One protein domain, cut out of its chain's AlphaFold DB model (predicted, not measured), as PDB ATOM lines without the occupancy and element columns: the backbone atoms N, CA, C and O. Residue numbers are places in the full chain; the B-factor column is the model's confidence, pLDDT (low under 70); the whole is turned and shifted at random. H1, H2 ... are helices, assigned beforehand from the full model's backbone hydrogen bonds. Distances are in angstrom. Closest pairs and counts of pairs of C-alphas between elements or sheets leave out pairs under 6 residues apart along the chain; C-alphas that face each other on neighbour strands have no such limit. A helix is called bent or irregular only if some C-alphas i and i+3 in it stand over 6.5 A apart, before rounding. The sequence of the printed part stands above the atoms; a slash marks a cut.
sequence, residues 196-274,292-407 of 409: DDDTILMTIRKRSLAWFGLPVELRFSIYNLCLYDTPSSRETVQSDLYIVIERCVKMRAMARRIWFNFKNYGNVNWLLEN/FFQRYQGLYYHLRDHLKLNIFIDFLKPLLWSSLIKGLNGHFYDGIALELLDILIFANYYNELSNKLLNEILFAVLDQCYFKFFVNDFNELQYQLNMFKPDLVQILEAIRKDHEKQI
ATOM      1  N   ASP A 196     -27.855 -27.460 -28.847       86.62
ATOM      2  CA  ASP A 196     -28.427 -28.485 -29.717       86.62
ATOM      3  C   ASP A 196     -27.429 -29.647 -29.836       86.62
ATOM      4  O   ASP A 196     -26.298 -29.454 -30.294       86.62
ATOM      5  N   ASP A 197     -27.833 -30.841 -29.395       79.00
ATOM      6  CA  ASP A 197     -26.953 -32.012 -29.292       79.00
ATOM      7  C   ASP A 197     -26.421 -32.480 -30.662       79.00
ATOM      8  O   ASP A 197     -25.293 -32.974 -30.740       79.00
ATOM      9  N   ASP A 198     -27.167 -32.257 -31.752       81.62
ATOM     10  CA  ASP A 198     -26.766 -32.663 -33.106       81.62
ATOM     11  C   ASP A 198     -25.683 -31.738 -33.702       81.62
ATOM     12  O   ASP A 198     -24.848 -32.172 -34.505       81.62
ATOM     13  N   THR A 199     -25.649 -30.455 -33.311       86.88
ATOM     14  CA  THR A 199     -24.739 -29.450 -33.899       86.88
ATOM     15  C   THR A 199     -23.679 -28.896 -32.943       86.88
ATOM     16  O   THR A 199     -22.721 -28.248 -33.395       86.88
ATOM     17  N   ILE A 200     -23.757 -29.191 -31.641       89.62
ATOM     18  CA  ILE A 200     -22.836 -28.672 -30.618       89.62
ATOM     19  C   ILE A 200     -21.362 -28.987 -30.908       89.62
ATOM     20  O   ILE A 200     -20.521 -28.083 -30.850       89.62
ATOM     21  N   LEU A 201     -21.024 -30.225 -31.289       89.94
ATOM     22  CA  LEU A 201     -19.634 -30.611 -31.574       89.94
ATOM     23  C   LEU A 201     -19.059 -29.828 -32.763       89.94
ATOM     24  O   LEU A 201     -17.914 -29.370 -32.720       89.94
ATOM     25  N   MET A 202     -19.878 -29.594 -33.791       88.06
ATOM     26  CA  MET A 202     -19.505 -28.789 -34.956       88.06
ATOM     27  C   MET A 202     -19.317 -27.313 -34.592       88.06
ATOM     28  O   MET A 202     -18.363 -26.686 -35.063       88.06
ATOM     29  N   THR A 203     -20.157 -26.765 -33.713       88.50
ATOM     30  CA  THR A 203     -20.017 -25.397 -33.193       88.50
ATOM     31  C   THR A 203     -18.738 -25.236 -32.364       88.50
ATOM     32  O   THR A 203     -17.968 -24.297 -32.602       88.50
ATOM     33  N   ILE A 204     -18.448 -26.184 -31.465       89.50
ATOM     34  CA  ILE A 204     -17.215 -26.217 -30.663       89.50
ATOM     35  C   ILE A 204     -15.977 -26.309 -31.564       89.50
ATOM     36  O   ILE A 204     -15.036 -25.533 -31.380       89.50
ATOM     37  N   ARG A 205     -15.980 -27.198 -32.571       88.62
ATOM     38  CA  ARG A 205     -14.887 -27.336 -33.550       88.62
ATOM     39  C   ARG A 205     -14.681 -26.053 -34.357       88.62
ATOM     40  O   ARG A 205     -13.555 -25.572 -34.452       88.62
ATOM     41  N   LYS A 206     -15.752 -25.473 -34.911       87.69
ATOM     42  CA  LYS A 206     -15.702 -24.275 -35.773       87.69
ATOM     43  C   LYS A 206     -15.163 -23.035 -35.054       87.69
ATOM     44  O   LYS A 206     -14.556 -22.188 -35.702       87.69
ATOM     45  N   ARG A 207     -15.392 -22.926 -33.740       86.62
ATOM     46  CA  ARG A 207     -14.884 -21.840 -32.882       86.62
ATOM     47  C   ARG A 207     -13.623 -22.235 -32.081       86.62
ATOM     48  O   ARG A 207     -13.188 -21.478 -31.221       86.62
ATOM     49  N   SER A 208     -13.042 -23.415 -32.338       87.38
ATOM     50  CA  SER A 208     -11.899 -24.003 -31.611       87.38
ATOM     51  C   SER A 208     -12.046 -24.067 -30.077       87.38
ATOM     52  O   SER A 208     -11.042 -24.073 -29.370       87.38
ATOM     53  N   LEU A 209     -13.260 -24.142 -29.521       87.62
ATOM     54  CA  LEU A 209     -13.473 -23.915 -28.079       87.62
ATOM     55  C   LEU A 209     -12.880 -25.001 -27.175       87.62
ATOM     56  O   LEU A 209     -12.446 -24.685 -26.072       87.62
ATOM     57  N   ALA A 210     -12.778 -26.245 -27.654       86.06
ATOM     58  CA  ALA A 210     -12.142 -27.341 -26.917       86.06
ATOM     59  C   ALA A 210     -10.687 -27.023 -26.517       86.06
ATOM     60  O   ALA A 210     -10.232 -27.430 -25.451       86.06
ATOM     61  N   TRP A 211      -9.979 -26.215 -27.318       87.19
ATOM     62  CA  TRP A 211      -8.626 -25.751 -27.005       87.19
ATOM     63  C   TRP A 211      -8.565 -24.864 -25.766       87.19
ATOM     64  O   TRP A 211      -7.514 -24.774 -25.142       87.19
ATOM     65  N   PHE A 212      -9.675 -24.246 -25.377       86.50
ATOM     66  CA  PHE A 212      -9.761 -23.266 -24.299       86.50
ATOM     67  C   PHE A 212     -10.547 -23.792 -23.090       86.50
ATOM     68  O   PHE A 212     -11.006 -22.992 -22.274       86.50
ATOM     69  N   GLY A 213     -10.653 -25.117 -22.959       86.06
ATOM     70  CA  GLY A 213     -11.336 -25.787 -21.858       86.06
ATOM     71  C   GLY A 213     -12.859 -25.768 -21.993       86.06
ATOM     72  O   GLY A 213     -13.462 -24.788 -22.435       86.06
ATOM     73  N   LEU A 214     -13.488 -26.871 -21.594       88.38
ATOM     74  CA  LEU A 214     -14.943 -26.998 -21.541       88.38
ATOM     75  C   LEU A 214     -15.478 -26.536 -20.170       88.38
ATOM     76  O   LEU A 214     -14.903 -26.897 -19.138       88.38
ATOM     77  N   PRO A 215     -16.606 -25.802 -20.109       85.94
ATOM     78  CA  PRO A 215     -17.305 -25.544 -18.854       85.94
ATOM     79  C   PRO A 215     -17.732 -26.864 -18.199       85.94
ATOM     80  O   PRO A 215     -18.278 -27.733 -18.877       85.94
ATOM     81  N   VAL A 216     -17.528 -27.019 -16.887       82.12
ATOM     82  CA  VAL A 216     -17.771 -28.304 -16.186       82.12
ATOM     83  C   VAL A 216     -19.196 -28.810 -16.331       82.12
ATOM     84  O   VAL A 216     -19.377 -30.000 -16.578       82.12
ATOM     85  N   GLU A 217     -20.168 -27.900 -16.273       83.50
ATOM     86  CA  GLU A 217     -21.600 -28.174 -16.469       83.50
ATOM     87  C   GLU A 217     -21.872 -28.933 -17.785       83.50
ATOM     88  O   GLU A 217     -22.798 -29.729 -17.874       83.50
ATOM     89  N   LEU A 218     -21.053 -28.679 -18.815       87.00
ATOM     90  CA  LEU A 218     -21.207 -29.208 -20.172       87.00
ATOM     91  C   LEU A 218     -20.199 -30.324 -20.484       87.00
ATOM     92  O   LEU A 218     -20.452 -31.147 -21.363       87.00
ATOM     93  N   ARG A 219     -19.053 -30.367 -19.785       89.62
ATOM     94  CA  ARG A 219     -17.911 -31.240 -20.106       89.62
ATOM     95  C   ARG A 219     -18.319 -32.700 -20.274       89.62
ATOM     96  O   ARG A 219     -17.958 -33.307 -21.275       89.62
ATOM     97  N   PHE A 220     -19.068 -33.269 -19.329       89.75
ATOM     98  CA  PHE A 220     -19.431 -34.688 -19.402       89.75
ATOM     99  C   PHE A 220     -20.507 -34.991 -20.448       89.75
ATOM    100  O   PHE A 220     -20.433 -36.046 -21.074       89.75
ATOM    101  N   SER A 221     -21.432 -34.065 -20.712       89.81
ATOM    102  CA  SER A 221     -22.369 -34.169 -21.841       89.81
ATOM    103  C   SER A 221     -21.604 -34.200 -23.166       89.81
ATOM    104  O   SER A 221     -21.785 -35.110 -23.967       89.81
ATOM    105  N   ILE A 222     -20.645 -33.289 -23.343       91.00
ATOM    106  CA  ILE A 222     -19.789 -33.227 -24.534       91.00
ATOM    107  C   ILE A 222     -18.901 -34.478 -24.650       91.00
ATOM    108  O   ILE A 222     -18.774 -35.044 -25.732       91.00
ATOM    109  N   TYR A 223     -18.325 -34.966 -23.546       92.50
ATOM    110  CA  TYR A 223     -17.566 -36.221 -23.537       92.50
ATOM    111  C   TYR A 223     -18.432 -37.416 -23.961       92.50
ATOM    112  O   TYR A 223     -17.937 -38.287 -24.670       92.50
ATOM    113  N   ASN A 224     -19.709 -37.464 -23.568       91.12
ATOM    114  CA  ASN A 224     -20.618 -38.531 -23.991       91.12
ATOM    115  C   ASN A 224     -20.901 -38.503 -25.502       91.12
ATOM    116  O   ASN A 224     -21.057 -39.571 -26.084       91.12
ATOM    117  N   LEU A 225     -20.910 -37.325 -26.134       90.75
ATOM    118  CA  LEU A 225     -21.033 -37.181 -27.592       90.75
ATOM    119  C   LEU A 225     -19.725 -37.540 -28.334       90.75
ATOM    120  O   LEU A 225     -19.763 -38.064 -29.443       90.75
ATOM    121  N   CYS A 226     -18.562 -37.274 -27.725       90.38
ATOM    122  CA  CYS A 226     -17.241 -37.514 -28.328       90.38
ATOM    123  C   CYS A 226     -16.689 -38.943 -28.161       90.38
ATOM    124  O   CYS A 226     -15.702 -39.292 -28.809       90.38
ATOM    125  N   LEU A 227     -17.236 -39.751 -27.249       90.25
ATOM    126  CA  LEU A 227     -16.668 -41.049 -26.875       90.25
ATOM    127  C   LEU A 227     -17.606 -42.192 -27.263       90.25
ATOM    128  O   LEU A 227     -18.780 -42.190 -26.904       90.25
ATOM    129  N   TYR A 228     -17.077 -43.246 -27.879       86.75
ATOM    130  CA  TYR A 228     -17.828 -44.486 -28.071       86.75
ATOM    131  C   TYR A 228     -18.078 -45.192 -26.734       86.75
ATOM    132  O   TYR A 228     -17.311 -45.030 -25.774       86.75
ATOM    133  N   ASP A 229     -19.161 -45.964 -26.659       82.56
ATOM    134  CA  ASP A 229     -19.448 -46.812 -25.503       82.56
ATOM    135  C   ASP A 229     -18.437 -47.956 -25.391       82.56
ATOM    136  O   ASP A 229     -17.966 -48.514 -26.383       82.56
ATOM    137  N   THR A 230     -18.097 -48.313 -24.155       75.06
ATOM    138  CA  THR A 230     -17.180 -49.420 -23.869       75.06
ATOM    139  C   THR A 230     -17.956 -50.680 -23.520       75.06
ATOM    140  O   THR A 230     -18.882 -50.585 -22.709       75.06
ATOM    141  N   PRO A 231     -17.546 -51.868 -24.001       67.88
ATOM    142  CA  PRO A 231     -18.106 -53.118 -23.507       67.88
ATOM    143  C   PRO A 231     -17.913 -53.215 -21.989       67.88
ATOM    144  O   PRO A 231     -16.868 -52.843 -21.453       67.88
ATOM    145  N   SER A 232     -18.910 -53.751 -21.285       59.22
ATOM    146  CA  SER A 232     -18.949 -53.850 -19.816       59.22
ATOM    147  C   SER A 232     -17.925 -54.826 -19.207       59.22
ATOM    148  O   SER A 232     -18.079 -55.239 -18.054       59.22
ATOM    149  N   SER A 233     -16.896 -55.237 -19.958       58.66
ATOM    150  CA  SER A 233     -15.902 -56.207 -19.510       58.66
ATOM    151  C   SER A 233     -15.140 -55.690 -18.285       58.66
ATOM    152  O   SER A 233     -14.783 -54.513 -18.158       58.66
ATOM    153  N   ARG A 234     -14.895 -56.596 -17.334       55.03
ATOM    154  CA  ARG A 234     -14.124 -56.324 -16.113       55.03
ATOM    155  C   ARG A 234     -12.613 -56.439 -16.359       55.03
ATOM    156  O   ARG A 234     -11.907 -56.986 -15.520       55.03
ATOM    157  N   GLU A 235     -12.115 -55.945 -17.492       61.16
ATOM    158  CA  GLU A 235     -10.669 -55.889 -17.714       61.16
ATOM    159  C   GLU A 235     -10.015 -55.013 -16.639       61.16
ATOM    160  O   GLU A 235     -10.376 -53.849 -16.436       61.16
ATOM    161  N   THR A 236      -9.050 -55.586 -15.920       60.66
ATOM    162  CA  THR A 236      -8.214 -54.855 -14.968       60.66
ATOM    163  C   THR A 236      -7.255 -53.965 -15.744       60.66
ATOM    164  O   THR A 236      -6.170 -54.399 -16.128       60.66
ATOM    165  N   VAL A 237      -7.662 -52.719 -15.992       65.94
ATOM    166  CA  VAL A 237      -6.829 -51.733 -16.690       65.94
ATOM    167  C   VAL A 237      -5.629 -51.356 -15.817       65.94
ATOM    168  O   VAL A 237      -5.722 -50.499 -14.940       65.94
ATOM    169  N   GLN A 238      -4.492 -52.001 -16.072       68.44
ATOM    170  CA  GLN A 238      -3.187 -51.642 -15.520       68.44
ATOM    171  C   GLN A 238      -2.448 -50.760 -16.531       68.44
ATOM    172  O   GLN A 238      -1.750 -51.244 -17.415       68.44
ATOM    173  N   SER A 239      -2.670 -49.450 -16.435       82.94
ATOM    174  CA  SER A 239      -2.001 -48.431 -17.247       82.94
ATOM    175  C   SER A 239      -1.856 -47.156 -16.423       82.94
ATOM    176  O   SER A 239      -2.847 -46.664 -15.874       82.94
ATOM    177  N   ASP A 240      -0.647 -46.601 -16.363       86.44
ATOM    178  CA  ASP A 240      -0.376 -45.355 -15.636       86.44
ATOM    179  C   ASP A 240      -1.233 -44.200 -16.158       86.44
ATOM    180  O   ASP A 240      -1.800 -43.435 -15.376       86.44
ATOM    181  N   LEU A 241      -1.416 -44.115 -17.482       87.31
ATOM    182  CA  LEU A 241      -2.275 -43.104 -18.091       87.31
ATOM    183  C   LEU A 241      -3.739 -43.271 -17.650       87.31
ATOM    184  O   LEU A 241      -4.386 -42.276 -17.336       87.31
ATOM    185  N   TYR A 242      -4.254 -44.502 -17.547       89.00
ATOM    186  CA  TYR A 242      -5.603 -44.739 -17.013       89.00
ATOM    187  C   TYR A 242      -5.718 -44.302 -15.542       89.00
ATOM    188  O   TYR A 242      -6.679 -43.619 -15.191       89.00
ATOM    189  N   ILE A 243      -4.730 -44.628 -14.698       89.56
ATOM    190  CA  ILE A 243      -4.715 -44.238 -13.275       89.56
ATOM    191  C   ILE A 243      -4.747 -42.711 -13.134       89.56
ATOM    192  O   ILE A 243      -5.476 -42.172 -12.297       89.56
ATOM    193  N   VAL A 244      -3.987 -41.995 -13.963       90.56
ATOM    194  CA  VAL A 244      -3.960 -40.531 -13.934       90.56
ATOM    195  C   VAL A 244      -5.253 -39.924 -14.493       90.56
ATOM    196  O   VAL A 244      -5.778 -38.987 -13.889       90.56
ATOM    197  N   ILE A 245      -5.832 -40.474 -15.569       91.25
ATOM    198  CA  ILE A 245      -7.157 -40.055 -16.067       91.25
ATOM    199  C   ILE A 245      -8.227 -40.262 -14.981       91.25
ATOM    200  O   ILE A 245      -9.034 -39.363 -14.746       91.25
ATOM    201  N   GLU A 246      -8.216 -41.397 -14.272       90.81
ATOM    202  CA  GLU A 246      -9.148 -41.677 -13.170       90.81
ATOM    203  C   GLU A 246      -9.018 -40.647 -12.034       90.81
ATOM    204  O   GLU A 246     -10.037 -40.158 -11.542       90.81
ATOM    205  N   ARG A 247      -7.794 -40.227 -11.684       89.69
ATOM    206  CA  ARG A 247      -7.548 -39.151 -10.700       89.69
ATOM    207  C   ARG A 247      -8.044 -37.779 -11.159       89.69
ATOM    208  O   ARG A 247      -8.589 -37.041 -10.341       89.69
ATOM    209  N   CYS A 248      -7.861 -37.434 -12.435       88.94
ATOM    210  CA  CYS A 248      -8.291 -36.145 -12.988       88.94
ATOM    211  C   CYS A 248      -9.820 -36.050 -13.084       88.94
ATOM    212  O   CYS A 248     -10.414 -35.053 -12.685       88.94
ATOM    213  N   VAL A 249     -10.457 -37.099 -13.609       88.56
ATOM    214  CA  VAL A 249     -11.895 -37.123 -13.916       88.56
ATOM    215  C   VAL A 249     -12.745 -37.484 -12.694       88.56
ATOM    216  O   VAL A 249     -13.909 -37.100 -12.629       88.56
ATOM    217  N   LYS A 250     -12.192 -38.232 -11.727       87.06
ATOM    218  CA  LYS A 250     -12.856 -38.718 -10.496       87.06
ATOM    219  C   LYS A 250     -14.102 -39.599 -10.713       87.06
ATOM    220  O   LYS A 250     -14.706 -40.057  -9.749       87.06
ATOM    221  N   MET A 251     -14.449 -39.912 -11.962       88.12
ATOM    222  CA  MET A 251     -15.508 -40.850 -12.344       88.12
ATOM    223  C   MET A 251     -14.909 -42.055 -13.078       88.12
ATOM    224  O   MET A 251     -14.579 -41.974 -14.262       88.12
ATOM    225  N   ARG A 252     -14.820 -43.202 -12.394       88.12
ATOM    226  CA  ARG A 252     -14.212 -44.449 -12.907       88.12
ATOM    227  C   ARG A 252     -14.795 -44.929 -14.243       88.12
ATOM    228  O   ARG A 252     -14.053 -45.393 -15.103       88.12
ATOM    229  N   ALA A 253     -16.110 -44.795 -14.436       88.38
ATOM    230  CA  ALA A 253     -16.780 -45.166 -15.685       88.38
ATOM    231  C   ALA A 253     -16.334 -44.276 -16.863       88.38
ATOM    232  O   ALA A 253     -15.913 -44.789 -17.897       88.38
ATOM    233  N   MET A 254     -16.337 -42.952 -16.674       90.19
ATOM    234  CA  MET A 254     -15.891 -41.990 -17.687       90.19
ATOM    235  C   MET A 254     -14.391 -42.134 -17.979       90.19
ATOM    236  O   MET A 254     -13.990 -42.179 -19.137       90.19
ATOM    237  N   ALA A 255     -13.558 -42.298 -16.947       90.38
ATOM    238  CA  ALA A 255     -12.121 -42.526 -17.103       90.38
ATOM    239  C   ALA A 255     -11.808 -43.791 -17.922       90.38
ATOM    240  O   ALA A 255     -10.942 -43.764 -18.800       90.38
ATOM    241  N   ARG A 256     -12.558 -44.880 -17.698       88.69
ATOM    242  CA  ARG A 256     -12.475 -46.097 -18.521       88.69
ATOM    243  C   ARG A 256     -12.910 -45.835 -19.963       88.69
ATOM    244  O   ARG A 256     -12.227 -46.301 -20.873       88.69
ATOM    245  N   ARG A 257     -13.997 -45.080 -20.169       89.56
ATOM    246  CA  ARG A 257     -14.502 -44.707 -21.501       89.56
ATOM    247  C   ARG A 257     -13.449 -43.937 -22.299       89.56
ATOM    248  O   ARG A 257     -13.129 -44.337 -23.415       89.56
ATOM    249  N   ILE A 258     -12.842 -42.914 -21.694       90.44
ATOM    250  CA  ILE A 258     -11.744 -42.125 -22.275       90.44
ATOM    251  C   ILE A 258     -10.553 -43.029 -22.633       90.44
ATOM    252  O   ILE A 258     -10.117 -43.044 -23.782       90.44
ATOM    253  N   TRP A 259     -10.062 -43.829 -21.680       88.56
ATOM    254  CA  TRP A 259      -8.922 -44.728 -21.898       88.56
ATOM    255  C   TRP A 259      -9.159 -45.732 -23.037       88.56
ATOM    256  O   TRP A 259      -8.294 -45.905 -23.893       88.56
ATOM    257  N   PHE A 260     -10.328 -46.376 -23.079       86.56
ATOM    258  CA  PHE A 260     -10.673 -47.337 -24.131       86.56
ATOM    259  C   PHE A 260     -10.744 -46.670 -25.509       86.56
ATOM    260  O   PHE A 260     -10.283 -47.245 -26.492       86.56
ATOM    261  N   ASN A 261     -11.272 -45.443 -25.580       87.56
ATOM    262  CA  ASN A 261     -11.326 -44.679 -26.823       87.56
ATOM    263  C   ASN A 261      -9.922 -44.311 -27.328       87.56
ATOM    264  O   ASN A 261      -9.634 -44.520 -28.505       87.56
ATOM    265  N   PHE A 262      -9.019 -43.873 -26.443       85.56
ATOM    266  CA  PHE A 262      -7.614 -43.647 -26.804       85.56
ATOM    267  C   PHE A 262      -6.916 -44.943 -27.249       85.56
ATOM    268  O   PHE A 262      -6.197 -44.928 -28.245       85.56
ATOM    269  N   LYS A 263      -7.149 -46.068 -26.556       82.25
ATOM    270  CA  LYS A 263      -6.525 -47.366 -26.872       82.25
ATOM    271  C   LYS A 263      -6.963 -47.942 -28.220       82.25
ATOM    272  O   LYS A 263      -6.127 -48.485 -28.930       82.25
ATOM    273  N   ASN A 264      -8.252 -47.862 -28.546       78.50
ATOM    274  CA  ASN A 264      -8.819 -48.618 -29.667       78.50
ATOM    275  C   ASN A 264      -9.157 -47.761 -30.895       78.50
ATOM    276  O   ASN A 264      -9.224 -48.303 -31.994       78.50
ATOM    277  N   TYR A 265      -9.363 -46.449 -30.728       74.56
ATOM    278  CA  TYR A 265      -9.784 -45.553 -31.815       74.56
ATOM    279  C   TYR A 265      -8.829 -44.377 -32.054       74.56
ATOM    280  O   TYR A 265      -8.788 -43.851 -33.159       74.56
ATOM    281  N   GLY A 266      -8.012 -43.981 -31.072       60.88
ATOM    282  CA  GLY A 266      -7.180 -42.776 -31.177       60.88
ATOM    283  C   GLY A 266      -5.998 -42.833 -32.145       60.88
ATOM    284  O   GLY A 266      -5.286 -41.838 -32.289       60.88
ATOM    285  N   ASN A 267      -5.752 -43.983 -32.784       64.81
ATOM    286  CA  ASN A 267      -4.571 -44.232 -33.618       64.81
ATOM    287  C   ASN A 267      -3.249 -43.933 -32.864       64.81
ATOM    288  O   ASN A 267      -2.266 -43.447 -33.430       64.81
ATOM    289  N   VAL A 268      -3.257 -44.183 -31.546       66.19
ATOM    290  CA  VAL A 268      -2.153 -43.932 -30.600       66.19
ATOM    291  C   VAL A 268      -1.473 -45.219 -30.136       66.19
ATOM    292  O   VAL A 268      -0.672 -45.191 -29.205       66.19
ATOM    293  N   ASN A 269      -1.764 -46.356 -30.768       66.56
ATOM    294  CA  ASN A 269      -1.248 -47.669 -30.377       66.56
ATOM    295  C   ASN A 269       0.284 -47.666 -30.269       66.56
ATOM    296  O   ASN A 269       0.828 -48.182 -29.301       66.56
ATOM    297  N   TRP A 270       0.980 -46.953 -31.161       65.62
ATOM    298  CA  TRP A 270       2.436 -46.771 -31.105       65.62
ATOM    299  C   TRP A 270       2.945 -46.125 -29.803       65.62
ATOM    300  O   TRP A 270       4.081 -46.385 -29.407       65.62
ATOM    301  N   LEU A 271       2.139 -45.291 -29.137       66.56
ATOM    302  CA  LEU A 271       2.444 -44.663 -27.847       66.56
ATOM    303  C   LEU A 271       2.066 -45.583 -26.675       66.56
ATOM    304  O   LEU A 271       2.766 -45.598 -25.669       66.56
ATOM    305  N   LEU A 272       0.971 -46.338 -26.820       64.25
ATOM    306  CA  LEU A 272       0.348 -47.152 -25.769       64.25
ATOM    307  C   LEU A 272       0.898 -48.582 -25.670       64.25
ATOM    308  O   LEU A 272       0.779 -49.214 -24.621       64.25
ATOM    309  N   GLU A 273       1.485 -49.106 -26.743       62.94
ATOM    310  CA  GLU A 273       2.069 -50.443 -26.794       62.94
ATOM    311  C   GLU A 273       3.572 -50.383 -26.494       62.94
ATOM    312  O   GLU A 273       4.344 -49.668 -27.141       62.94
ATOM    313  N   ASN A 274       4.013 -51.179 -25.518       51.31
ATOM    314  CA  ASN A 274       5.428 -51.290 -25.142       51.31
ATOM    315  C   ASN A 274       6.283 -52.011 -26.202       51.31
ATOM    316  O   ASN A 274       7.506 -52.010 -26.102       51.31
ATOM    317  N   PHE A 292      12.448 -33.084 -35.808       93.94
ATOM    318  CA  PHE A 292      13.318 -33.033 -34.638       93.94
ATOM    319  C   PHE A 292      14.774 -32.743 -35.025       93.94
ATOM    320  O   PHE A 292      15.369 -31.826 -34.460       93.94
ATOM    321  N   PHE A 293      15.304 -33.413 -36.052       93.38
ATOM    322  CA  PHE A 293      16.607 -33.108 -36.638       93.38
ATOM    323  C   PHE A 293      16.691 -31.644 -37.090       93.38
ATOM    324  O   PHE A 293      17.599 -30.933 -36.674       93.38
ATOM    325  N   GLN A 294      15.721 -31.156 -37.872       93.44
ATOM    326  CA  GLN A 294      15.713 -29.774 -38.373       93.44
ATOM    327  C   GLN A 294      15.756 -28.721 -37.255       93.44
ATOM    328  O   GLN A 294      16.437 -27.707 -37.408       93.44
ATOM    329  N   ARG A 295      15.048 -28.950 -36.140       93.69
ATOM    330  CA  ARG A 295      14.930 -27.989 -35.030       93.69
ATOM    331  C   ARG A 295      16.033 -28.123 -33.974       93.69
ATOM    332  O   ARG A 295      16.418 -27.120 -33.382       93.69
ATOM    333  N   TYR A 296      16.550 -29.332 -33.750       95.12
ATOM    334  CA  TYR A 296      17.461 -29.659 -32.648       95.12
ATOM    335  C   TYR A 296      18.682 -30.478 -33.100       95.12
ATOM    336  O   TYR A 296      19.097 -31.404 -32.407       95.12
ATOM    337  N   GLN A 297      19.290 -30.120 -34.238       94.38
ATOM    338  CA  GLN A 297      20.447 -30.810 -34.845       94.38
ATOM    339  C   GLN A 297      21.520 -31.245 -33.830       94.38
ATOM    340  O   GLN A 297      21.947 -32.394 -33.835       94.38
ATOM    341  N   GLY A 298      21.929 -30.350 -32.922       94.06
ATOM    342  CA  GLY A 298      22.940 -30.666 -31.907       94.06
ATOM    343  C   GLY A 298      22.516 -31.788 -30.951       94.06
ATOM    344  O   GLY A 298      23.315 -32.675 -30.666       94.06
ATOM    345  N   LEU A 299      21.257 -31.785 -30.498       95.38
ATOM    346  CA  LEU A 299      20.727 -32.846 -29.637       95.38
ATOM    347  C   LEU A 299      20.511 -34.142 -30.428       95.38
ATOM    348  O   LEU A 299      20.764 -35.221 -29.903       95.38
ATOM    349  N   TYR A 300      20.106 -34.047 -31.697       95.94
ATOM    350  CA  TYR A 300      19.985 -35.201 -32.586       95.94
ATOM    351  C   TYR A 300      21.308 -35.968 -32.705       95.94
ATOM    352  O   TYR A 300      21.347 -37.163 -32.421       95.94
ATOM    353  N   TYR A 301      22.399 -35.278 -33.053       94.81
ATOM    354  CA  TYR A 301      23.727 -35.894 -33.145       94.81
ATOM    355  C   TYR A 301      24.229 -36.406 -31.789       94.81
ATOM    356  O   TYR A 301      24.836 -37.472 -31.722       94.81
ATOM    357  N   HIS A 302      23.933 -35.704 -30.692       94.62
ATOM    358  CA  HIS A 302      24.282 -36.164 -29.346       94.62
ATOM    359  C   HIS A 302      23.606 -37.500 -28.988       94.62
ATOM    360  O   HIS A 302      24.263 -38.464 -28.602       94.62
ATOM    361  N   LEU A 303      22.289 -37.594 -29.170       94.56
ATOM    362  CA  LEU A 303      21.532 -38.806 -28.853       94.56
ATOM    363  C   LEU A 303      21.859 -39.964 -29.817       94.56
ATOM    364  O   LEU A 303      21.999 -41.106 -29.379       94.56
ATOM    365  N   ARG A 304      22.006 -39.680 -31.119       93.88
ATOM    366  CA  ARG A 304      22.227 -40.702 -32.156       93.88
ATOM    367  C   ARG A 304      23.675 -41.174 -32.246       93.88
ATOM    368  O   ARG A 304      23.905 -42.375 -32.292       93.88
ATOM    369  N   ASP A 305      24.643 -40.263 -32.295       91.75
ATOM    370  CA  ASP A 305      26.025 -40.615 -32.646       91.75
ATOM    371  C   ASP A 305      26.900 -40.804 -31.398       91.75
ATOM    372  O   ASP A 305      27.730 -41.715 -31.365       91.75
ATOM    373  N   HIS A 306      26.693 -39.990 -30.353       92.06
ATOM    374  CA  HIS A 306      27.413 -40.128 -29.081       92.06
ATOM    375  C   HIS A 306      26.781 -41.205 -28.184       92.06
ATOM    376  O   HIS A 306      27.471 -42.146 -27.791       92.06
ATOM    377  N   LEU A 307      25.472 -41.124 -27.908       92.12
ATOM    378  CA  LEU A 307      24.776 -42.100 -27.049       92.12
ATOM    379  C   LEU A 307      24.278 -43.364 -27.779       92.12
ATOM    380  O   LEU A 307      23.911 -44.328 -27.113       92.12
ATOM    381  N   LYS A 308      24.307 -43.397 -29.122       92.50
ATOM    382  CA  LYS A 308      23.928 -44.561 -29.956       92.50
ATOM    383  C   LYS A 308      22.481 -45.039 -29.776       92.50
ATOM    384  O   LYS A 308      22.209 -46.236 -29.836       92.50
ATOM    385  N   LEU A 309      21.559 -44.098 -29.580       90.94
ATOM    386  CA  LEU A 309      20.145 -44.371 -29.317       90.94
ATOM    387  C   LEU A 309      19.276 -44.274 -30.575       90.94
ATOM    388  O   LEU A 309      19.534 -43.469 -31.477       90.94
ATOM    389  N   ASN A 310      18.181 -45.032 -30.601       89.38
ATOM    390  CA  ASN A 310      17.082 -44.796 -31.523       89.38
ATOM    391  C   ASN A 310      16.307 -43.553 -31.064       89.38
ATOM    392  O   ASN A 310      15.594 -43.574 -30.062       89.38
ATOM    393  N   ILE A 311      16.426 -42.465 -31.825       90.88
ATOM    394  CA  ILE A 311      15.834 -41.162 -31.496       90.88
ATOM    395  C   ILE A 311      14.334 -41.251 -31.203       90.88
ATOM    396  O   ILE A 311      13.850 -40.610 -30.269       90.88
ATOM    397  N   PHE A 312      13.587 -42.045 -31.969       88.44
ATOM    398  CA  PHE A 312      12.147 -42.160 -31.777       88.44
ATOM    399  C   PHE A 312      11.791 -43.043 -30.575       88.44
ATOM    400  O   PHE A 312      11.041 -42.610 -29.699       88.44
ATOM    401  N   ILE A 313      12.336 -44.262 -30.529       86.38
ATOM    402  CA  ILE A 313      11.957 -45.303 -29.562       86.38
ATOM    403  C   ILE A 313      12.528 -45.018 -28.169       86.38
ATOM    404  O   ILE A 313      11.795 -45.137 -27.189       86.38
ATOM    405  N   ASP A 314      13.792 -44.602 -28.076       87.88
ATOM    406  CA  ASP A 314      14.511 -44.490 -26.799       87.88
ATOM    407  C   ASP A 314      14.412 -43.086 -26.178       87.88
ATOM    408  O   ASP A 314      14.679 -42.917 -24.987       87.88
ATOM    409  N   PHE A 315      14.023 -42.074 -26.968       92.19
ATOM    410  CA  PHE A 315      13.955 -40.680 -26.520       92.19
ATOM    411  C   PHE A 315      12.598 -40.003 -26.765       92.19
ATOM    412  O   PHE A 315      11.924 -39.658 -25.795       92.19
ATOM    413  N   LEU A 316      12.161 -39.806 -28.017       91.75
ATOM    414  CA  LEU A 316      10.968 -38.988 -28.303       91.75
ATOM    415  C   LEU A 316       9.668 -39.604 -27.756       91.75
ATOM    416  O   LEU A 316       8.870 -38.889 -27.143       91.75
ATOM    417  N   LYS A 317       9.461 -40.918 -27.924       88.31
ATOM    418  CA  LYS A 317       8.298 -41.636 -27.373       88.31
ATOM    419  C   LYS A 317       8.295 -41.617 -25.828       88.31
ATOM    420  O   LYS A 317       7.292 -41.162 -25.269       88.31
ATOM    421  N   PRO A 318       9.376 -42.010 -25.119       90.25
ATOM    422  CA  PRO A 318       9.463 -41.894 -23.661       90.25
ATOM    423  C   PRO A 318       9.267 -40.468 -23.139       90.25
ATOM    424  O   PRO A 318       8.558 -40.277 -22.151       90.25
ATOM    425  N   LEU A 319       9.834 -39.459 -23.813       92.94
ATOM    426  CA  LEU A 319       9.671 -38.052 -23.443       92.94
ATOM    427  C   LEU A 319       8.204 -37.621 -23.510       92.94
ATOM    428  O   LEU A 319       7.695 -37.057 -22.539       92.94
ATOM    429  N   LEU A 320       7.511 -37.904 -24.617       91.44
ATOM    430  CA  LEU A 320       6.093 -37.576 -24.770       91.44
ATOM    431  C   LEU A 320       5.232 -38.299 -23.724       91.44
ATOM    432  O   LEU A 320       4.421 -37.662 -23.054       91.44
ATOM    433  N   TRP A 321       5.444 -39.605 -23.540       89.12
ATOM    434  CA  TRP A 321       4.701 -40.430 -22.582       89.12
ATOM    435  C   TRP A 321       4.854 -39.935 -21.137       89.12
ATOM    436  O   TRP A 321       3.865 -39.638 -20.463       89.12
ATOM    437  N   SER A 322       6.104 -39.755 -20.698       90.19
ATOM    438  CA  SER A 322       6.470 -39.205 -19.387       90.19
ATOM    439  C   SER A 322       5.851 -37.817 -19.174       90.19
ATOM    440  O   SER A 322       5.294 -37.536 -18.111       90.19
ATOM    441  N   SER A 323       5.867 -36.965 -20.203       91.88
ATOM    442  CA  SER A 323       5.304 -35.611 -20.133       91.88
ATOM    443  C   SER A 323       3.781 -35.603 -20.018       91.88
ATOM    444  O   SER A 323       3.244 -34.843 -19.216       91.88
ATOM    445  N   LEU A 324       3.070 -36.461 -20.755       90.88
ATOM    446  CA  LEU A 324       1.610 -36.572 -20.653       90.88
ATOM    447  C   LEU A 324       1.185 -37.068 -19.265       90.88
ATOM    448  O   LEU A 324       0.362 -36.427 -18.612       90.88
ATOM    449  N   ILE A 325       1.791 -38.157 -18.777       90.94
ATOM    450  CA  ILE A 325       1.488 -38.723 -17.452       90.94
ATOM    451  C   ILE A 325       1.757 -37.700 -16.346       90.94
ATOM    452  O   ILE A 325       0.902 -37.473 -15.491       90.94
ATOM    453  N   LYS A 326       2.926 -37.053 -16.357       91.06
ATOM    454  CA  LYS A 326       3.309 -36.105 -15.302       91.06
ATOM    455  C   LYS A 326       2.587 -34.772 -15.394       91.06
ATOM    456  O   LYS A 326       2.293 -34.202 -14.352       91.06
ATOM    457  N   GLY A 327       2.295 -34.284 -16.600       90.00
ATOM    458  CA  GLY A 327       1.484 -33.085 -16.796       90.00
ATOM    459  C   GLY A 327       0.091 -33.284 -16.209       90.00
ATOM    460  O   GLY A 327      -0.335 -32.516 -15.351       90.00
ATOM    461  N   LEU A 328      -0.578 -34.382 -16.570       90.81
ATOM    462  CA  LEU A 328      -1.887 -34.718 -16.011       90.81
ATOM    463  C   LEU A 328      -1.823 -34.969 -14.487       90.81
ATOM    464  O   LEU A 328      -2.635 -34.430 -13.740       90.81
ATOM    465  N   ASN A 329      -0.830 -35.721 -13.992       89.94
ATOM    466  CA  ASN A 329      -0.702 -36.044 -12.561       89.94
ATOM    467  C   ASN A 329      -0.163 -34.882 -11.701       89.94
ATOM    468  O   ASN A 329      -0.271 -34.935 -10.479       89.94
ATOM    469  N   GLY A 330       0.419 -33.842 -12.299       86.62
ATOM    470  CA  GLY A 330       0.777 -32.600 -11.607       86.62
ATOM    471  C   GLY A 330      -0.418 -31.659 -11.430       86.62
ATOM    472  O   GLY A 330      -0.518 -30.985 -10.412       86.62
ATOM    473  N   HIS A 331      -1.349 -31.677 -12.389       84.44
ATOM    474  CA  HIS A 331      -2.429 -30.695 -12.543       84.44
ATOM    475  C   HIS A 331      -3.845 -31.269 -12.294       84.44
ATOM    476  O   HIS A 331      -4.859 -30.735 -12.749       84.44
ATOM    477  N   PHE A 332      -3.950 -32.382 -11.558       78.81
ATOM    478  CA  PHE A 332      -5.234 -33.056 -11.300       78.81
ATOM    479  C   PHE A 332      -6.133 -32.354 -10.262       78.81
ATOM    480  O   PHE A 332      -7.326 -32.654 -10.188       78.81
ATOM    481  N   TYR A 333      -5.585 -31.429  -9.463       76.00
ATOM    482  CA  TYR A 333      -6.350 -30.628  -8.494       76.00
ATOM    483  C   TYR A 333      -6.731 -29.235  -8.996       76.00
ATOM    484  O   TYR A 333      -7.761 -28.715  -8.574       76.00
ATOM    485  N   ASP A 334      -5.916 -28.624  -9.859       75.06
ATOM    486  CA  ASP A 334      -6.195 -27.287 -10.391       75.06
ATOM    487  C   ASP A 334      -7.156 -27.321 -11.588       75.06
ATOM    488  O   ASP A 334      -7.878 -26.356 -11.798       75.06
ATOM    489  N   GLY A 335      -7.238 -28.439 -12.318       78.62
ATOM    490  CA  GLY A 335      -8.121 -28.605 -13.473       78.62
ATOM    491  C   GLY A 335      -7.476 -28.249 -14.816       78.62
ATOM    492  O   GLY A 335      -8.101 -28.455 -15.853       78.62
ATOM    493  N   ILE A 336      -6.206 -27.834 -14.845       86.62
ATOM    494  CA  ILE A 336      -5.443 -27.651 -16.091       86.62
ATOM    495  C   ILE A 336      -5.239 -29.014 -16.782       86.62
ATOM    496  O   ILE A 336      -5.279 -29.106 -18.010       86.62
ATOM    497  N   ALA A 337      -5.140 -30.108 -16.013       88.75
ATOM    498  CA  ALA A 337      -5.172 -31.466 -16.560       88.75
ATOM    499  C   ALA A 337      -6.494 -31.793 -17.285       88.75
ATOM    500  O   ALA A 337      -6.486 -32.545 -18.258       88.75
ATOM    501  N   LEU A 338      -7.625 -31.221 -16.848       89.62
ATOM    502  CA  LEU A 338      -8.909 -31.400 -17.529       89.62
ATOM    503  C   LEU A 338      -8.952 -30.629 -18.850       89.62
ATOM    504  O   LEU A 338      -9.477 -31.171 -19.812       89.62
ATOM    505  N   GLU A 339      -8.337 -29.447 -18.947       90.81
ATOM    506  CA  GLU A 339      -8.209 -28.739 -20.233       90.81
ATOM    507  C   GLU A 339      -7.348 -29.518 -21.244       90.81
ATOM    508  O   GLU A 339      -7.659 -29.536 -22.433       90.81
ATOM    509  N   LEU A 340      -6.290 -30.205 -20.793       92.12
ATOM    510  CA  LEU A 340      -5.535 -31.116 -21.661       92.12
ATOM    511  C   LEU A 340      -6.395 -32.318 -22.094       92.12
ATOM    512  O   LEU A 340      -6.355 -32.705 -23.261       92.12
ATOM    513  N   LEU A 341      -7.193 -32.899 -21.190       92.25
ATOM    514  CA  LEU A 341      -8.104 -33.998 -21.533       92.25
ATOM    515  C   LEU A 341      -9.220 -33.561 -22.493       92.25
ATOM    516  O   LEU A 341      -9.501 -34.304 -23.430       92.25
ATOM    517  N   ASP A 342      -9.782 -32.360 -22.320       92.00
ATOM    518  CA  ASP A 342     -10.755 -31.752 -23.235       92.00
ATOM    519  C   ASP A 342     -10.189 -31.754 -24.674       92.00
ATOM    520  O   ASP A 342     -10.832 -32.241 -25.608       92.00
ATOM    521  N   ILE A 343      -8.942 -31.295 -24.845       91.88
ATOM    522  CA  ILE A 343      -8.236 -31.260 -26.138       91.88
ATOM    523  C   ILE A 343      -7.975 -32.669 -26.684       91.88
ATOM    524  O   ILE A 343      -8.256 -32.931 -27.854       91.88
ATOM    525  N   LEU A 344      -7.448 -33.581 -25.860       91.69
ATOM    526  CA  LEU A 344      -7.120 -34.948 -26.280       91.69
ATOM    527  C   LEU A 344      -8.371 -35.720 -26.734       91.69
ATOM    528  O   LEU A 344      -8.318 -36.422 -27.740       91.69
ATOM    529  N   ILE A 345      -9.503 -35.565 -26.038       91.44
ATOM    530  CA  ILE A 345     -10.779 -36.220 -26.375       91.44
ATOM    531  C   ILE A 345     -11.357 -35.656 -27.679       91.44
ATOM    532  O   ILE A 345     -11.766 -36.428 -28.546       91.44
ATOM    533  N   PHE A 346     -11.325 -34.334 -27.874       90.62
ATOM    534  CA  PHE A 346     -11.752 -33.725 -29.139       90.62
ATOM    535  C   PHE A 346     -10.867 -34.131 -30.320       90.62
ATOM    536  O   PHE A 346     -11.377 -34.467 -31.391       90.62
ATOM    537  N   ALA A 347      -9.547 -34.139 -30.137       89.00
ATOM    538  CA  ALA A 347      -8.618 -34.582 -31.171       89.00
ATOM    539  C   ALA A 347      -8.768 -36.080 -31.479       89.00
ATOM    540  O   ALA A 347      -8.590 -36.477 -32.627       89.00
ATOM    541  N   ASN A 348      -9.134 -36.904 -30.491       88.31
ATOM    542  CA  ASN A 348      -9.461 -38.314 -30.691       88.31
ATOM    543  C   ASN A 348     -10.705 -38.483 -31.574       88.31
ATOM    544  O   ASN A 348     -10.634 -39.158 -32.593       88.31
ATOM    545  N   TYR A 349     -11.817 -37.827 -31.220       88.69
ATOM    546  CA  TYR A 349     -13.083 -37.904 -31.963       88.69
ATOM    547  C   TYR A 349     -12.935 -37.499 -33.440       88.69
ATOM    548  O   TYR A 349     -13.514 -38.123 -34.324       88.69
ATOM    549  N   TYR A 350     -12.107 -36.489 -33.721       86.56
ATOM    550  CA  TYR A 350     -11.836 -36.025 -35.084       86.56
ATOM    551  C   TYR A 350     -10.620 -36.686 -35.768       86.56
ATOM    552  O   TYR A 350     -10.242 -36.258 -36.856       86.56
ATOM    553  N   ASN A 351     -10.017 -37.730 -35.181       83.12
ATOM    554  CA  ASN A 351      -8.838 -38.442 -35.708       83.12
ATOM    555  C   ASN A 351      -7.581 -37.560 -35.931       83.12
ATOM    556  O   ASN A 351      -6.721 -37.866 -36.757       83.12
ATOM    557  N   GLU A 352      -7.440 -36.470 -35.172       83.88
ATOM    558  CA  GLU A 352      -6.311 -35.520 -35.230       83.88
ATOM    559  C   GLU A 352      -5.231 -35.779 -34.156       83.88
ATOM    560  O   GLU A 352      -4.166 -35.150 -34.171       83.88
ATOM    561  N   LEU A 353      -5.492 -36.709 -33.229       80.69
ATOM    562  CA  LEU A 353      -4.673 -36.975 -32.043       80.69
ATOM    563  C   LEU A 353      -3.212 -37.332 -32.376       80.69
ATOM    564  O   LEU A 353      -2.297 -36.628 -31.946       80.69
ATOM    565  N   SER A 354      -2.979 -38.396 -33.147       70.19
ATOM    566  CA  SER A 354      -1.639 -38.986 -33.292       70.19
ATOM    567  C   SER A 354      -0.682 -38.195 -34.191       70.19
ATOM    568  O   SER A 354       0.463 -37.962 -33.812       70.19
ATOM    569  N   ASN A 355      -1.137 -37.750 -35.364       67.38
ATOM    570  CA  ASN A 355      -0.261 -37.147 -36.379       67.38
ATOM    571  C   ASN A 355      -0.049 -35.632 -36.225       67.38
ATOM    572  O   ASN A 355       0.936 -35.100 -36.746       67.38
ATOM    573  N   LYS A 356      -0.948 -34.927 -35.527       79.44
ATOM    574  CA  LYS A 356      -0.879 -33.467 -35.368       79.44
ATOM    575  C   LYS A 356      -0.670 -33.062 -33.910       79.44
ATOM    576  O   LYS A 356       0.414 -32.589 -33.573       79.44
ATOM    577  N   LEU A 357      -1.662 -33.303 -33.050       87.31
ATOM    578  CA  LEU A 357      -1.656 -32.807 -31.672       87.31
ATOM    579  C   LEU A 357      -0.469 -33.341 -30.857       87.31
ATOM    580  O   LEU A 357       0.240 -32.562 -30.224       87.31
ATOM    581  N   LEU A 358      -0.215 -34.653 -30.882       88.31
ATOM    582  CA  LEU A 358       0.897 -35.234 -30.121       88.31
ATOM    583  C   LEU A 358       2.271 -34.720 -30.571       88.31
ATOM    584  O   LEU A 358       3.167 -34.567 -29.743       88.31
ATOM    585  N   ASN A 359       2.420 -34.387 -31.854       88.00
ATOM    586  CA  ASN A 359       3.637 -33.777 -32.379       88.00
ATOM    587  C   ASN A 359       3.796 -32.331 -31.895       88.00
ATOM    588  O   ASN A 359       4.885 -31.940 -31.481       88.00
ATOM    589  N   GLU A 360       2.720 -31.545 -31.899       90.06
ATOM    590  CA  GLU A 360       2.711 -30.179 -31.358       90.06
ATOM    591  C   GLU A 360       3.033 -30.170 -29.851       90.06
ATOM    592  O   GLU A 360       3.886 -29.394 -29.417       90.06
ATOM    593  N   ILE A 361       2.458 -31.099 -29.075       92.12
ATOM    594  CA  ILE A 361       2.777 -31.302 -27.650       92.12
ATOM    595  C   ILE A 361       4.249 -31.699 -27.462       92.12
ATOM    596  O   ILE A 361       4.936 -31.083 -26.651       92.12
ATOM    597  N   LEU A 362       4.763 -32.682 -28.211       92.94
ATOM    598  CA  LEU A 362       6.165 -33.117 -28.130       92.94
ATOM    599  C   LEU A 362       7.138 -31.963 -28.409       92.94
ATOM    600  O   LEU A 362       8.119 -31.791 -27.685       92.94
ATOM    601  N   PHE A 363       6.871 -31.143 -29.428       93.06
ATOM    602  CA  PHE A 363       7.737 -30.008 -29.745       93.06
ATOM    603  C   PHE A 363       7.639 -28.871 -28.720       93.06
ATOM    604  O   PHE A 363       8.675 -28.284 -28.406       93.06
ATOM    605  N   ALA A 364       6.458 -28.619 -28.145       93.25
ATOM    606  CA  ALA A 364       6.279 -27.673 -27.042       93.25
ATOM    607  C   ALA A 364       6.950 -28.148 -25.736       93.25
ATOM    608  O   ALA A 364       7.516 -27.337 -25.006       93.25
ATOM    609  N   VAL A 365       6.945 -29.458 -25.459       94.50
ATOM    610  CA  VAL A 365       7.729 -30.073 -24.375       94.50
ATOM    611  C   VAL A 365       9.221 -29.859 -24.619       94.50
ATOM    612  O   VAL A 365       9.917 -29.356 -23.741       94.50
ATOM    613  N   LEU A 366       9.716 -30.189 -25.818       94.62
ATOM    614  CA  LEU A 366      11.129 -30.032 -26.165       94.62
ATOM    615  C   LEU A 366      11.601 -28.580 -26.025       94.62
ATOM    616  O   LEU A 366      12.684 -28.369 -25.488       94.62
ATOM    617  N   ASP A 367      10.789 -27.588 -26.405       93.56
ATOM    618  CA  ASP A 367      11.116 -26.165 -26.211       93.56
ATOM    619  C   ASP A 367      11.429 -25.817 -24.739       93.56
ATOM    620  O   ASP A 367      12.259 -24.946 -24.478       93.56
ATOM    621  N   GLN A 368      10.815 -26.511 -23.771       92.06
ATOM    622  CA  GLN A 368      11.051 -26.298 -22.337       92.06
ATOM    623  C   GLN A 368      12.301 -27.003 -21.793       92.06
ATOM    624  O   GLN A 368      12.810 -26.607 -20.741       92.06
ATOM    625  N   CYS A 369      12.763 -28.088 -22.426       92.00
ATOM    626  CA  CYS A 369      13.707 -29.007 -21.779       92.00
ATOM    627  C   CYS A 369      14.804 -29.621 -22.653       92.00
ATOM    628  O   CYS A 369      15.657 -30.299 -22.086       92.00
ATOM    629  N   TYR A 370      14.864 -29.363 -23.967       92.50
ATOM    630  CA  TYR A 370      15.843 -30.000 -24.868       92.50
ATOM    631  C   TYR A 370      17.297 -29.885 -24.368       92.50
ATOM    632  O   TYR A 370      18.080 -30.823 -24.491       92.50
ATOM    633  N   PHE A 371      17.649 -28.753 -23.749       90.94
ATOM    634  CA  PHE A 371      18.988 -28.483 -23.221       90.94
ATOM    635  C   PHE A 371      19.403 -29.408 -22.064       90.94
ATOM    636  O   PHE A 371      20.592 -29.546 -21.802       90.94
ATOM    637  N   LYS A 372      18.449 -30.058 -21.381       91.88
ATOM    638  CA  LYS A 372      18.707 -30.978 -20.258       91.88
ATOM    639  C   LYS A 372      19.164 -32.369 -20.703       91.88
ATOM    640  O   LYS A 372      19.565 -33.161 -19.862       91.88
ATOM    641  N   PHE A 373      19.091 -32.673 -22.000       92.56
ATOM    642  CA  PHE A 373      19.382 -34.001 -22.551       92.56
ATOM    643  C   PHE A 373      20.769 -34.109 -23.214       92.56
ATOM    644  O   PHE A 373      21.086 -35.131 -23.817       92.56
ATOM    645  N   PHE A 374      21.624 -33.090 -23.065       92.12
ATOM    646  CA  PHE A 374      23.057 -33.163 -23.389       92.12
ATOM    647  C   PHE A 374      23.839 -33.846 -22.251       92.12
ATOM    648  O   PHE A 374      24.664 -33.230 -21.584       92.12
ATOM    649  N   VAL A 375      23.508 -35.114 -22.013       92.44
ATOM    650  CA  VAL A 375      23.992 -35.954 -20.901       92.44
ATOM    651  C   VAL A 375      25.105 -36.908 -21.336       92.44
ATOM    652  O   VAL A 375      25.201 -37.240 -22.517       92.44
ATOM    653  N   ASN A 376      25.943 -37.375 -20.413       89.31
ATOM    654  CA  ASN A 376      27.113 -38.181 -20.786       89.31
ATOM    655  C   ASN A 376      26.776 -39.653 -21.066       89.31
ATOM    656  O   ASN A 376      27.455 -40.280 -21.880       89.31
ATOM    657  N   ASP A 377      25.733 -40.195 -20.432       91.44
ATOM    658  CA  ASP A 377      25.311 -41.587 -20.600       91.44
ATOM    659  C   ASP A 377      23.777 -41.772 -20.643       91.44
ATOM    660  O   ASP A 377      22.985 -40.837 -20.483       91.44
ATOM    661  N   PHE A 378      23.348 -43.011 -20.900       89.50
ATOM    662  CA  PHE A 378      21.935 -43.384 -20.988       89.50
ATOM    663  C   PHE A 378      21.210 -43.397 -19.632       89.50
ATOM    664  O   PHE A 378      20.010 -43.130 -19.583       89.50
ATOM    665  N   ASN A 379      21.902 -43.678 -18.526       91.25
ATOM    666  CA  ASN A 379      21.287 -43.699 -17.197       91.25
ATOM    667  C   ASN A 379      20.936 -42.278 -16.747       91.25
ATOM    668  O   ASN A 379      19.847 -42.042 -16.222       91.25
ATOM    669  N   GLU A 380      21.821 -41.319 -17.022       91.81
ATOM    670  CA  GLU A 380      21.577 -39.892 -16.842       91.81
ATOM    671  C   GLU A 380      20.415 -39.422 -17.737       91.81
ATOM    672  O   GLU A 380      19.528 -38.712 -17.258       91.81
ATOM    673  N   LEU A 381      20.328 -39.889 -18.994       92.06
ATOM    674  CA  LEU A 381      19.183 -39.598 -19.872       92.06
ATOM    675  C   LEU A 381      17.861 -40.090 -19.267       92.06
ATOM    676  O   LEU A 381      16.903 -39.321 -19.171       92.06
ATOM    677  N   GLN A 382      17.812 -41.349 -18.825       90.06
ATOM    678  CA  GLN A 382      16.632 -41.929 -18.179       90.06
ATOM    679  C   GLN A 382      16.283 -41.197 -16.878       90.06
ATOM    680  O   GLN A 382      15.110 -40.932 -16.613       90.06
ATOM    681  N   TYR A 383      17.278 -40.789 -16.086       91.75
ATOM    682  CA  TYR A 383      17.058 -39.966 -14.897       91.75
ATOM    683  C   TYR A 383      16.437 -38.607 -15.248       91.75
ATOM    684  O   TYR A 383      15.437 -38.227 -14.640       91.75
ATOM    685  N   GLN A 384      16.943 -37.899 -16.266       90.75
ATOM    686  CA  GLN A 384      16.368 -36.622 -16.711       90.75
ATOM    687  C   GLN A 384      14.942 -36.794 -17.261       90.75
ATOM    688  O   GLN A 384      14.051 -36.020 -16.902       90.75
ATOM    689  N   LEU A 385      14.679 -37.838 -18.056       89.94
ATOM    690  CA  LEU A 385      13.330 -38.188 -18.528       89.94
ATOM    691  C   LEU A 385      12.370 -38.497 -17.365       89.94
ATOM    692  O   LEU A 385      11.191 -38.128 -17.418       89.94
ATOM    693  N   ASN A 386      12.868 -39.109 -16.286       87.44
ATOM    694  CA  ASN A 386      12.101 -39.453 -15.087       87.44
ATOM    695  C   ASN A 386      11.955 -38.298 -14.082       87.44
ATOM    696  O   ASN A 386      10.918 -38.222 -13.425       87.44
ATOM    697  N   MET A 387      12.866 -37.324 -14.047       86.81
ATOM    698  CA  MET A 387      12.761 -36.133 -13.188       86.81
ATOM    699  C   MET A 387      12.127 -34.916 -13.868       86.81
ATOM    700  O   MET A 387      11.656 -34.010 -13.176       86.81
ATOM    701  N   PHE A 388      12.056 -34.883 -15.203       86.31
ATOM    702  CA  PHE A 388      11.412 -33.792 -15.934       86.31
ATOM    703  C   PHE A 388       9.960 -33.589 -15.477       86.31
ATOM    704  O   PHE A 388       9.174 -34.537 -15.469       86.31
ATOM    705  N   LYS A 389       9.610 -32.347 -15.128       87.75
ATOM    706  CA  LYS A 389       8.244 -31.888 -14.859       87.75
ATOM    707  C   LYS A 389       7.867 -30.875 -15.948       87.75
ATOM    708  O   LYS A 389       8.527 -29.834 -16.005       87.75
ATOM    709  N   PRO A 390       6.878 -31.162 -16.810       89.56
ATOM    710  CA  PRO A 390       6.420 -30.210 -17.817       89.56
ATOM    711  C   PRO A 390       5.644 -29.060 -17.174       89.56
ATOM    712  O   PRO A 390       4.816 -29.292 -16.294       89.56
ATOM    713  N   ASP A 391       5.853 -27.835 -17.660       90.38
ATOM    714  CA  ASP A 391       4.925 -26.732 -17.400       90.38
ATOM    715  C   ASP A 391       3.765 -26.862 -18.394       90.38
ATOM    716  O   ASP A 391       3.874 -26.488 -19.570       90.38
ATOM    717  N   LEU A 392       2.663 -27.457 -17.928       90.00
ATOM    718  CA  LEU A 392       1.505 -27.737 -18.769       90.00
ATOM    719  C   LEU A 392       0.808 -26.452 -19.238       90.00
ATOM    720  O   LEU A 392       0.309 -26.420 -20.359       90.00
ATOM    721  N   VAL A 393       0.820 -25.376 -18.444       89.81
ATOM    722  CA  VAL A 393       0.228 -24.086 -18.837       89.81
ATOM    723  C   VAL A 393       0.971 -23.516 -20.044       89.81
ATOM    724  O   VAL A 393       0.346 -23.116 -21.027       89.81
ATOM    725  N   GLN A 394       2.305 -23.536 -20.014       89.38
ATOM    726  CA  GLN A 394       3.125 -23.093 -21.140       89.38
ATOM    727  C   GLN A 394       2.986 -23.998 -22.375       89.38
ATOM    728  O   GLN A 394       2.964 -23.474 -23.489       89.38
ATOM    729  N   ILE A 395       2.848 -25.323 -22.211       91.25
ATOM    730  CA  ILE A 395       2.574 -26.245 -23.333       91.25
ATOM    731  C   ILE A 395       1.227 -25.911 -23.981       91.25
ATOM    732  O   ILE A 395       1.154 -25.751 -25.200       91.25
ATOM    733  N   LEU A 396       0.174 -25.757 -23.174       91.06
ATOM    734  CA  LEU A 396      -1.168 -25.435 -23.655       91.06
ATOM    735  C   LEU A 396      -1.195 -24.084 -24.388       91.06
ATOM    736  O   LEU A 396      -1.749 -23.990 -25.482       91.06
ATOM    737  N   GLU A 397      -0.543 -23.043 -23.868       89.38
ATOM    738  CA  GLU A 397      -0.446 -21.764 -24.586       89.38
ATOM    739  C   GLU A 397       0.445 -21.811 -25.831       89.38
ATOM    740  O   GLU A 397       0.222 -21.040 -26.763       89.38
ATOM    741  N   ALA A 398       1.443 -22.696 -25.892       88.75
ATOM    742  CA  ALA A 398       2.237 -22.875 -27.102       88.75
ATOM    743  C   ALA A 398       1.373 -23.409 -28.256       88.75
ATOM    744  O   ALA A 398       1.415 -22.837 -29.346       88.75
ATOM    745  N   ILE A 399       0.548 -24.433 -27.999       88.75
ATOM    746  CA  ILE A 399      -0.314 -25.066 -29.014       88.75
ATOM    747  C   ILE A 399      -1.570 -24.232 -29.351       88.75
ATOM    748  O   ILE A 399      -2.064 -24.273 -30.474       88.75
ATOM    749  N   ARG A 400      -2.062 -23.387 -28.434       87.94
ATOM    750  CA  ARG A 400      -3.254 -22.535 -28.656       87.94
ATOM    751  C   ARG A 400      -3.070 -21.359 -29.612       87.94
ATOM    752  O   ARG A 400      -4.073 -20.835 -30.103       87.94
ATOM    753  N   LYS A 401      -1.838 -20.916 -29.882       81.69
ATOM    754  CA  LYS A 401      -1.561 -19.696 -30.675       81.69
ATOM    755  C   LYS A 401      -2.201 -19.701 -32.063       81.69
ATOM    756  O   LYS A 401      -2.629 -18.653 -32.545       81.69
ATOM    757  N   ASP A 402      -2.312 -20.867 -32.693       76.44
ATOM    758  CA  ASP A 402      -2.945 -20.986 -34.010       76.44
ATOM    759  C   ASP A 402      -4.480 -20.981 -33.956       76.44
ATOM    760  O   ASP A 402      -5.131 -20.609 -34.936       76.44
ATOM    761  N   HIS A 403      -5.058 -21.275 -32.790       80.88
ATOM    762  CA  HIS A 403      -6.500 -21.295 -32.536       80.88
ATOM    763  C   HIS A 403      -7.043 -19.948 -32.023       80.88
ATOM    764  O   HIS A 403      -8.193 -19.600 -32.287       80.88
ATOM    765  N   GLU A 404      -6.210 -19.132 -31.369       74.81
ATOM    766  CA  GLU A 404      -6.590 -17.832 -30.783       74.81
ATOM    767  C   GLU A 404      -7.158 -16.828 -31.814       74.81
ATOM    768  O   GLU A 404      -8.011 -15.997 -31.488       74.81
ATOM    769  N   LYS A 405      -6.774 -16.963 -33.093       72.19
ATOM    770  CA  LYS A 405      -7.287 -16.172 -34.234       72.19
ATOM    771  C   LYS A 405      -8.789 -16.352 -34.508       72.19
ATOM    772  O   LYS A 405      -9.343 -15.585 -35.293       72.19
ATOM    773  N   GLN A 406      -9.426 -17.379 -33.937       68.38
ATOM    774  CA  GLN A 406     -10.855 -17.674 -34.113       68.38
ATOM    775  C   GLN A 406     -11.740 -17.091 -32.998       68.38
ATOM    776  O   GLN A 406     -12.946 -16.994 -33.188       68.38
ATOM    777  N   ILE A 407     -11.149 -16.692 -31.866       68.00
ATOM    778  CA  ILE A 407     -11.843 -16.057 -30.724       68.00
ATOM    779  C   ILE A 407     -11.657 -14.538 -30.734       68.00
ATOM    780  O   ILE A 407     -12.500 -13.797 -30.243       68.00
TER     781      ILE A 407
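What this domain is: This is residues 196 to 274 and 292 to 407 of the 409 residues of an uncharacterized protein of Naumovozyma castellii (strain ATCC 76901 / BCRC 22586 / CBS 4309 / NBRC 1992 / NRRL Y-12630) (UniProt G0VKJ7). Picture a core of three long helices, H8 crossing H10 at nearly a right angle and H9 meeting both near one of their ends. H1 to H5 gather round H9 towards one end of the model, H7 and H11 make the other end beside H8 and H10, and H12 packs on H9 and H10. The printed part has 195 residues with twelve named helices, H1 to H12 in chain order, and no named strand; its class is all helix, with mostly crossed packing, few touching pairs being at a shallow tilt. It is compact, with a radius of gyration of the C-alphas of 17.5 A and spans of 56 by 44 by 28 A.

Where its parts are: Find C-alpha 353 at (-4.673, -36.975, -32.043); from there H10, residues 353 to 373, the longest helix by residues with 21, runs 26.0 A from first to last C-alpha, with a kink of 58 degrees near residue 367. Look next at H8, residues 311 to 330, 26.4 A, and H9, residues 336 to 349, 20.4 A. Before them come H1, 200 to 206, H2, 209 to 212, H3, 216 to 226, H4, 240 to 249, H5, 252 to 264, 18.1 A, H6, 269 to 272, and H7, 292 to 306, 16.7 A. H11, 378 to 387, and H12, 392 to 400, follow; H12 ends at C-alpha 400, (-3.254, -22.535, -28.656). Irregular are H3, with C-alphas 217 and 220 7.5 A apart, H7, 295 and 298 9.0 A, H10, 368 and 371 8.3 A, and, only just, H8, 314 and 317 6.9 A.

How they stand to each other: At Leu 362 H10 touches H8, whose Leu 320 C-alpha is 5.6 A away, about perpendicular at 87 degrees. H9, the hub, touches seven helices; with H10 it forms a hairpin, closest at the C-alphas of Ala 347 and Leu 353, 4.7 A. H12 touches H10 at Ile 395 and Ala 364, C-alphas 5.4 A apart. Look also for H2 and H3, which both touch H9: the closest C-alphas of H2 and H9 are those of Ala 210 and Ile 343, 5.6 A apart, and of H3 and H9 those of Cys 226 and Tyr 349, 5.5 A apart. H1 and H3 only just touch, with 3 pairs of C-alphas within 8 A, the closest Leu 201 and Ile 222, 7.5 A. H4 and H5 form a hairpin, closest at the C-alphas of Glu 246 and Ala 255, 5.0 A. H11 touches H8 at a shallow tilt of 22 degrees, the same way, the C-alphas of Leu 319 and Leu 385 being 6.1 A apart. H7, with residues 296 to 299 alone, touches H10, closest at the C-alphas of Leu 299 and Phe 373, 7.3 A. H6 is close to H8 but not clearly touching, the C-alphas of Leu 271 and Lys 317 being 6.6 A apart. Every O i to N i+4 pair is within hydrogen-bond range in H1, H4, H5, H9, H11 and H12, against 5 of 7 in H3, 9 of 11 in H7, 13 of 16 in H8 and 10 of 17 in H10; H2 and H6 are too short for such a pair.

The domain as a whole: The C-alphas farthest apart, those of Asp 196 and Asn 376, are 57.1 A apart. Residues 275 to 291 are not printed, and C-alphas 274 and 292 are 22.0 A apart across the cut. Look at residues 227 to 239 for the long link, H3 to H4. The model's pLDDT is under 70 at residues 231 to 238, 266 to 274, 355 and 406 to 407.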